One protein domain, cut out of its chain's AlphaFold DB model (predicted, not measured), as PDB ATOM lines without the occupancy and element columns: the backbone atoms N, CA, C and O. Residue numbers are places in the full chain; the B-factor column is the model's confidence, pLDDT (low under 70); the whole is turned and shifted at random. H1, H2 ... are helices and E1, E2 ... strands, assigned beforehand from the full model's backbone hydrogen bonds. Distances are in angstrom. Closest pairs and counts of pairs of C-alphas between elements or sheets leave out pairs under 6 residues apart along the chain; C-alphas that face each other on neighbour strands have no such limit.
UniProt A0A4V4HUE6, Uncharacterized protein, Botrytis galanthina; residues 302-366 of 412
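AT A GLANCE: This is residues 302 to 366 of the 412 residues of an uncharacterized protein of Botrytis galanthina (UniProt A0A4V4HUE6). A small antiparallel sheet, E1 - E3 - E2, has H1 packed on it, and H3 is a long arm; residues 357 to 366, of which 357 to 365 belong to H3, stick out. The 65 printed residues, mixed in class, hold in order the strand E1, residues 302 to 307, helices H1, 308 to 314, and H2, 322 to 325, strands E2, 331 to 333, and E3, 339 to 345, and helix H3, 346 to 365. It is compact, radius of gyration of the C-alphas 12.1 A, spanning 38 by 24 by 22 A.

HOW THE PARTS SIT: Between E1 and E3 find N 304 and O 342, 2.8 A apart. H1 is on the sheet and near H2. In the hairpin E2 and E3, N 332 and O 341 are 2.9 A apart. H3 touches H1 with residues 348 to 355 alone; their closest C-alphas, 314 and 351, are 6.4 A apart. H1 has every O i to N i+4 pair within hydrogen-bond range, H3 15 of 16.

IN THESE COORDINATES: Find C-alpha 302 at (154.559, 117.865, 126.304); H3 runs 29.0 A to C-alpha 365 at (176.056, 120.008, 103.737).

THE WHOLE: The printed part has no cut; residues 327 to 337, among others, have pLDDT under 70.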
ATOM      1  N   SER A 302     154.903 116.772 127.207       83.25
ATOM      2  CA  SER A 302     154.559 117.865 126.304       83.25
ATOM      3  C   SER A 302     154.025 117.306 125.004       83.25
ATOM      4  O   SER A 302     154.394 116.217 124.555       83.25
ATOM      5  N   ARG A 303     153.106 118.056 124.409       86.50
ATOM      6  CA  ARG A 303     152.497 117.698 123.140       86.50
ATOM      7  C   ARG A 303     153.325 118.317 122.020       86.50
ATOM      8  O   ARG A 303     153.502 119.528 121.986       86.50
ATOM      9  N   VAL A 304     153.836 117.488 121.118       86.12
ATOM     10  CA  VAL A 304     154.722 117.909 120.028       86.12
ATOM     11  C   VAL A 304     154.210 117.347 118.711       86.12
ATOM     12  O   VAL A 304     153.694 116.235 118.661       86.12
ATOM     13  N   THR A 305     154.316 118.114 117.631       88.69
ATOM     14  CA  THR A 305     154.046 117.617 116.279       88.69
ATOM     15  C   THR A 305     155.296 116.948 115.725       88.69
ATOM     16  O   THR A 305     156.363 117.556 115.727       88.69
ATOM     17  N   ALA A 306     155.175 115.707 115.261       87.25
ATOM     18  CA  ALA A 306     156.265 114.932 114.681       87.25
ATOM     19  C   ALA A 306     155.823 114.225 113.390       87.25
ATOM     20  O   ALA A 306     154.648 113.868 113.231       87.25
ATOM     21  N   SER A 307     156.751 114.044 112.449       88.19
ATOM     22  CA  SER A 307     156.546 113.190 111.273       88.19
ATOM     23  C   SER A 307     156.710 111.707 111.625       88.19
ATOM     24  O   SER A 307     157.214 111.351 112.689       88.19
ATOM     25  N   LEU A 308     156.304 110.818 110.713       85.31
ATOM     26  CA  LEU A 308     156.504 109.376 110.882       85.31
ATOM     27  C   LEU A 308     157.992 109.006 111.027       85.31
ATOM     28  O   LEU A 308     158.336 108.161 111.846       85.31
ATOM     29  N   GLU A 309     158.860 109.647 110.248       86.44
ATOM     30  CA  GLU A 309     160.313 109.436 110.279       86.44
ATOM     31  C   GLU A 309     160.913 109.911 111.603       86.44
ATOM     32  O   GLU A 309     161.688 109.189 112.223       86.44
ATOM     33  N   GLU A 310     160.487 111.081 112.086       88.44
ATOM     34  CA  GLU A 310     160.910 111.612 113.384       88.44
ATOM     35  C   GLU A 310     160.486 110.688 114.532       88.44
ATOM     36  O   GLU A 310     161.263 110.434 115.450       88.44
ATOM     37  N   MET A 311     159.274 110.133 114.467       85.94
ATOM     38  CA  MET A 311     158.793 109.173 115.462       85.94
ATOM     39  C   MET A 311     159.623 107.884 115.471       85.94
ATOM     40  O   MET A 311     159.973 107.407 116.548       85.94
ATOM     41  N   LYS A 312     159.979 107.356 114.292       85.94
ATOM     42  CA  LYS A 312     160.859 106.184 114.157       85.94
ATOM     43  C   LYS A 312     162.283 106.458 114.644       85.94
ATOM     44  O   LYS A 312     162.929 105.557 115.168       85.94
ATOM     45  N   ALA A 313     162.779 107.680 114.470       85.00
ATOM     46  CA  ALA A 313     164.128 108.048 114.887       85.00
ATOM     47  C   ALA A 313     164.286 108.098 116.416       85.00
ATOM     48  O   ALA A 313     165.359 107.800 116.933       85.00
ATOM     49  N   ILE A 314     163.229 108.481 117.137       83.88
ATOM     50  CA  ILE A 314     163.261 108.602 118.603       83.88
ATOM     51  C   ILE A 314     162.886 107.281 119.274       83.88
ATOM     52  O   ILE A 314     163.426 106.956 120.329       83.88
ATOM     53  N   ASP A 315     161.966 106.527 118.673       82.25
ATOM     54  CA  ASP A 315     161.586 105.196 119.130       82.25
ATOM     55  C   ASP A 315     161.559 104.225 117.933       82.25
ATOM     56  O   ASP A 315     160.550 104.135 117.225       82.25
ATOM     57  N   PRO A 316     162.660 103.492 117.683       80.81
ATOM     58  CA  PRO A 316     162.738 102.519 116.593       80.81
ATOM     59  C   PRO A 316     161.701 101.396 116.706       80.81
ATOM     60  O   PRO A 316     161.287 100.823 115.694       80.81
ATOM     61  N   ASP A 317     161.232 101.100 117.922       79.38
ATOM     62  CA  ASP A 317     160.192 100.102 118.152       79.38
ATOM     63  C   ASP A 317     158.802 100.613 117.746       79.38
ATOM     64  O   ASP A 317     157.864  99.815 117.670       79.38
ATOM     65  N   TYR A 318     158.654 101.898 117.396       76.31
ATOM     66  CA  TYR A 318     157.404 102.458 116.881       76.31
ATOM     67  C   TYR A 318     156.876 101.706 115.657       76.31
ATOM     68  O   TYR A 318     155.670 101.498 115.535       76.31
ATOM     69  N   GLU A 319     157.754 101.265 114.756       76.69
ATOM     70  CA  GLU A 319     157.336 100.542 113.551       76.69
ATOM     71  C   GLU A 319     156.760  99.162 113.876       76.69
ATOM     72  O   GLU A 319     155.757  98.746 113.297       76.69
ATOM     73  N   LYS A 320     157.357  98.466 114.846       81.62
ATOM     74  CA  LYS A 320     156.910  97.132 115.259       81.62
ATOM     75  C   LYS A 320     155.708  97.208 116.198       81.62
ATOM     76  O   LYS A 320     154.823  96.351 116.157       81.62
ATOM     77  N   HIS A 321     155.679  98.213 117.068       76.81
ATOM     78  CA  HIS A 321     154.730  98.334 118.168       76.81
ATOM     79  C   HIS A 321     154.279  99.789 118.382       76.81
ATOM     80  O   HIS A 321     154.522 100.363 119.450       76.81
ATOM     81  N   PRO A 322     153.525 100.374 117.435       68.44
ATOM     82  CA  PRO A 322     153.131 101.781 117.502       68.44
ATOM     83  C   PRO A 322     152.326 102.099 118.766       68.44
ATOM     84  O   PRO A 322     152.518 103.147 119.372       68.44
ATOM     85  N   HIS A 323     151.488 101.157 119.213       67.75
ATOM     86  CA  HIS A 323     150.658 101.281 120.415       67.75
ATOM     87  C   HIS A 323     151.434 101.190 121.739       67.75
ATOM     88  O   HIS A 323     150.885 101.545 122.779       67.75
ATOM     89  N   LYS A 324     152.674 100.680 121.718       69.62
ATOM     90  CA  LYS A 324     153.551 100.607 122.899       69.62
ATOM     91  C   LYS A 324     154.482 101.815 122.984       69.62
ATOM     92  O   LYS A 324     154.722 102.296 124.085       69.62
ATOM     93  N   ALA A 325     154.957 102.289 121.833       65.69
ATOM     94  CA  ALA A 325     155.831 103.453 121.713       65.69
ATOM     95  C   ALA A 325     155.083 104.764 122.015       65.69
ATOM     96  O   ALA A 325     155.511 105.563 122.847       65.69
ATOM     97  N   PHE A 326     153.897 104.955 121.420       70.12
ATOM     98  CA  PHE A 326     153.031 106.096 121.718       70.12
ATOM     99  C   PHE A 326     151.587 105.627 121.890       70.12
ATOM    100  O   PHE A 326     150.984 105.055 120.982       70.12
ATOM    101  N   PHE A 327     151.004 105.880 123.064       66.12
ATOM    102  CA  PHE A 327     149.601 105.546 123.302       66.12
ATOM    103  C   PHE A 327     148.710 106.271 122.276       66.12
ATOM    104  O   PHE A 327     148.808 107.494 122.164       66.12
ATOM    105  N   PRO A 328     147.817 105.568 121.554       62.00
ATOM    106  CA  PRO A 328     146.939 106.185 120.553       62.00
ATOM    107  C   PRO A 328     146.068 107.307 121.121       62.00
ATOM    108  O   PRO A 328     145.870 108.321 120.468       62.00
ATOM    109  N   GLU A 329     145.627 107.169 122.372       59.94
ATOM    110  CA  GLU A 329     144.872 108.184 123.129       59.94
ATOM    111  C   GLU A 329     145.646 109.499 123.314       59.94
ATOM    112  O   GLU A 329     145.078 110.550 123.598       59.94
ATOM    113  N   ARG A 330     146.968 109.440 123.157       64.56
ATOM    114  CA  ARG A 330     147.892 110.566 123.269       64.56
ATOM    115  C   ARG A 330     148.344 111.092 121.910       64.56
ATOM    116  O   ARG A 330     149.211 111.967 121.873       64.56
ATOM    117  N   MET A 331     147.790 110.557 120.821       66.44
ATOM    118  CA  MET A 331     148.161 110.906 119.461       66.44
ATOM    119  C   MET A 331     146.964 111.463 118.690       66.44
ATOM    120  O   MET A 331     146.011 110.750 118.394       66.44
ATOM    121  N   ASN A 332     147.047 112.733 118.299       68.50
ATOM    122  CA  ASN A 332     146.047 113.375 117.452       68.50
ATOM    123  C   ASN A 332     146.623 113.591 116.051       68.50
ATOM    124  O   ASN A 332     147.779 113.994 115.897       68.50
ATOM    125  N   PHE A 333     145.816 113.373 115.016       62.91
ATOM    126  CA  PHE A 333     146.178 113.804 113.667       62.91
ATOM    127  C   PHE A 333     146.292 115.327 113.656       62.91
ATOM    128  O   PHE A 333     145.383 116.025 114.108       62.91
ATOM    129  N   SER A 334     147.436 115.844 113.208       64.62
ATOM    130  CA  SER A 334     147.582 117.286 113.028       64.62
ATOM    131  C   SER A 334     146.935 117.696 111.705       64.62
ATOM    132  O   SER A 334     146.850 116.885 110.784       64.62
ATOM    133  N   GLN A 335     146.499 118.952 111.590       60.62
ATOM    134  CA  GLN A 335     145.970 119.490 110.328       60.62
ATOM    135  C   GLN A 335     147.036 119.542 109.217       60.62
ATOM    136  O   GLN A 335     146.699 119.641 108.041       60.62
ATOM    137  N   GLN A 336     148.322 119.451 109.572       65.75
ATOM    138  CA  GLN A 336     149.411 119.368 108.606       65.75
ATOM    139  C   GLN A 336     149.504 117.945 108.043       65.75
ATOM    140  O   GLN A 336     149.684 116.974 108.785       65.75
ATOM    141  N   VAL A 337     149.409 117.833 106.716       68.81
ATOM    142  CA  VAL A 337     149.537 116.565 105.985       68.81
ATOM    143  C   VAL A 337     150.835 115.862 106.396       68.81
ATOM    144  O   VAL A 337     151.915 116.447 106.355       68.81
ATOM    145  N   GLY A 338     150.725 114.605 106.832       75.75
ATOM    146  CA  GLY A 338     151.874 113.769 107.199       75.75
ATOM    147  C   GLY A 338     152.443 113.979 108.610       75.75
ATOM    148  O   GLY A 338     153.408 113.301 108.969       75.75
ATOM    149  N   ARG A 339     151.859 114.860 109.439       82.62
ATOM    150  CA  ARG A 339     152.314 115.107 110.821       82.62
ATOM    151  C   ARG A 339     151.292 114.677 111.870       82.62
ATOM    152  O   ARG A 339     150.080 114.840 111.709       82.62
ATOM    153  N   LYS A 340     151.794 114.147 112.984       84.94
ATOM    154  CA  LYS A 340     151.010 113.669 114.128       84.94
ATOM    155  C   LYS A 340     151.405 114.444 115.375       84.94
ATOM    156  O   LYS A 340     152.581 114.666 115.631       84.94
ATOM    157  N   SER A 341     150.418 114.876 116.145       85.19
ATOM    158  CA  SER A 341     150.622 115.467 117.462       85.19
ATOM    159  C   SER A 341     150.717 114.340 118.484       85.19
ATOM    160  O   SER A 341     149.753 113.599 118.643       85.19
ATOM    161  N   ILE A 342     151.863 114.187 119.141       85.69
ATOM    162  CA  ILE A 342     152.160 113.130 120.114       85.69
ATOM    163  C   ILE A 342     152.472 113.728 121.481       85.69
ATOM    164  O   ILE A 342     153.095 114.784 121.580       85.69
ATOM    165  N   LEU A 343     152.054 113.049 122.547       85.50
ATOM    166  CA  LEU A 343     152.450 113.396 123.909       85.50
ATOM    167  C   LEU A 343     153.718 112.627 124.295       85.50
ATOM    168  O   LEU A 343     153.673 111.400 124.417       85.50
ATOM    169  N   ILE A 344     154.821 113.339 124.537       85.38
ATOM    170  CA  ILE A 344     156.124 112.736 124.847       85.38
ATOM    171  C   ILE A 344     156.766 113.344 126.104       85.38
ATOM    172  O   ILE A 344     156.530 114.516 126.402       85.38
ATOM    173  N   PRO A 345     157.568 112.571 126.863       84.00
ATOM    174  CA  PRO A 345     158.347 113.098 127.981       84.00
ATOM    175  C   PRO A 345     159.382 114.123 127.511       84.00
ATOM    176  O   PRO A 345     159.965 113.940 126.442       84.00
ATOM    177  N   THR A 346     159.718 115.107 128.350       81.94
ATOM    178  CA  THR A 346     160.745 116.126 128.045       81.94
ATOM    179  C   THR A 346     162.054 115.535 127.512       81.94
ATOM    180  O   THR A 346     162.549 115.982 126.485       81.94
ATOM    181  N   ARG A 347     162.553 114.441 128.105       81.44
ATOM    182  CA  ARG A 347     163.778 113.757 127.638       81.44
ATOM    183  C   ARG A 347     163.729 113.287 126.174       81.44
ATOM    184  O   ARG A 347     164.761 113.176 125.531       81.44
ATOM    185  N   MET A 348     162.541 112.977 125.648       84.75
ATOM    186  CA  MET A 348     162.361 112.578 124.246       84.75
ATOM    187  C   MET A 348     162.223 113.790 123.321       84.75
ATOM    188  O   MET A 348     162.505 113.680 122.131       84.75
ATOM    189  N   ILE A 349     161.828 114.950 123.856       86.38
ATOM    190  CA  ILE A 349     161.807 116.217 123.113       86.38
ATOM    191  C   ILE A 349     163.234 116.622 122.744       86.38
ATOM    192  O   ILE A 349     163.475 117.038 121.615       86.38
ATOM    193  N   ASP A 350     164.190 116.446 123.656       86.69
ATOM    194  CA  ASP A 350     165.597 116.754 123.385       86.69
ATOM    195  C   ASP A 350     166.155 115.876 122.253       86.69
ATOM    196  O   ASP A 350     166.807 116.383 121.340       86.69
ATOM    197  N   LEU A 351     165.809 114.582 122.240       88.81
ATOM    198  CA  LEU A 351     166.159 113.657 121.154       88.81
ATOM    199  C   LEU A 351     165.527 114.069 119.816       88.81
ATOM    200  O   LEU A 351     166.205 114.078 118.787       88.81
ATOM    201  N   LEU A 352     164.250 114.464 119.827       90.75
ATOM    202  CA  LEU A 352     163.565 114.989 118.643       90.75
ATOM    203  C   LEU A 352     164.260 116.244 118.101       90.75
ATOM    204  O   LEU A 352     164.473 116.379 116.896       90.75
ATOM    205  N   ASN A 353     164.624 117.169 118.988       89.88
ATOM    206  CA  ASN A 353     165.283 118.415 118.618       89.88
ATOM    207  C   ASN A 353     166.688 118.170 118.058       89.88
ATOM    208  O   ASN A 353     167.041 118.776 117.044       89.88
ATOM    209  N   ALA A 354     167.451 117.251 118.653       90.00
ATOM    210  CA  ALA A 354     168.755 116.836 118.145       90.00
ATOM    211  C   ALA A 354     168.638 116.218 116.742       90.00
ATOM    212  O   ALA A 354     169.388 116.585 115.836       90.00
ATOM    213  N   HIS A 355     167.640 115.356 116.519       89.88
ATOM    214  CA  HIS A 355     167.360 114.797 115.195       89.88
ATOM    215  C   HIS A 355     167.048 115.895 114.163       89.88
ATOM    216  O   HIS A 355     167.625 115.919 113.076       89.88
ATOM    217  N   ARG A 356     166.197 116.867 114.517       91.38
ATOM    218  CA  ARG A 356     165.868 118.019 113.655       91.38
ATOM    219  C   ARG A 356     167.058 118.926 113.364       91.38
ATOM    220  O   ARG A 356     167.122 119.531 112.296       91.38
ATOM    221  N   GLN A 357     167.964 119.103 114.320       90.44
ATOM    222  CA  GLN A 357     169.201 119.855 114.107       90.44
ATOM    223  C   GLN A 357     170.105 119.123 113.119       90.44
ATOM    224  O   GLN A 357     170.490 119.714 112.114       90.44
ATOM    225  N   LYS A 358     170.330 117.824 113.334       90.06
ATOM    226  CA  LYS A 358     171.133 116.988 112.440       90.06
ATOM    227  C   LYS A 358     170.593 116.984 111.008       90.06
ATOM    228  O   LYS A 358     171.366 117.177 110.077       90.06
ATOM    229  N   ALA A 359     169.277 116.851 110.830       86.81
ATOM    230  CA  ALA A 359     168.648 116.905 109.511       86.81
ATOM    231  C   ALA A 359     168.888 118.255 108.801       86.81
ATOM    232  O   ALA A 359     169.233 118.282 107.622       86.81
ATOM    233  N   ARG A 360     168.791 119.381 109.525       87.75
ATOM    234  CA  ARG A 360     169.099 120.719 108.980       87.75
ATOM    235  C   ARG A 360     170.577 120.894 108.636       87.75
ATOM    236  O   ARG A 360     170.914 121.597 107.687       87.75
ATOM    237  N   GLU A 361     171.472 120.308 109.421       88.19
ATOM    238  CA  GLU A 361     172.910 120.331 109.139       88.19
ATOM    239  C   GLU A 361     173.269 119.479 107.922       88.19
ATOM    240  O   GLU A 361     174.096 119.887 107.109       88.19
ATOM    241  N   GLU A 362     172.638 118.317 107.774       85.38
ATOM    242  CA  GLU A 362     172.803 117.449 106.613       85.38
ATOM    243  C   GLU A 362     172.284 118.117 105.336       85.38
ATOM    244  O   GLU A 362     172.988 118.137 104.328       85.38
ATOM    245  N   GLU A 363     171.123 118.773 105.391       82.50
ATOM    246  CA  GLU A 363     170.599 119.575 104.281       82.50
ATOM    247  C   GLU A 363     171.558 120.712 103.890       82.50
ATOM    248  O   GLU A 363     171.811 120.942 102.708       82.50
ATOM    249  N   ARG A 364     172.168 121.387 104.874       81.38
ATOM    250  CA  ARG A 364     173.183 122.423 104.626       81.38
ATOM    251  C   ARG A 364     174.447 121.878 103.967       81.38
ATOM    252  O   ARG A 364     175.016 122.555 103.115       81.38
ATOM    253  N   LYS A 365     174.891 120.678 104.346       80.50
ATOM    254  CA  LYS A 365     176.056 120.008 103.737       80.50
ATOM    255  C   LYS A 365     175.754 119.533 102.317       80.50
ATOM    256  O   LYS A 365     176.608 119.638 101.443       80.50
ATOM    257  N   ASN A 366     174.524 119.083 102.086       68.12
ATOM    258  CA  ASN A 366     174.034 118.605 100.797       68.12
ATOM    259  C   ASN A 366     173.441 119.719  99.931       68.12
ATOM    260  O   ASN A 366     172.769 119.429  98.940       68.12
TER     261      ASN A 366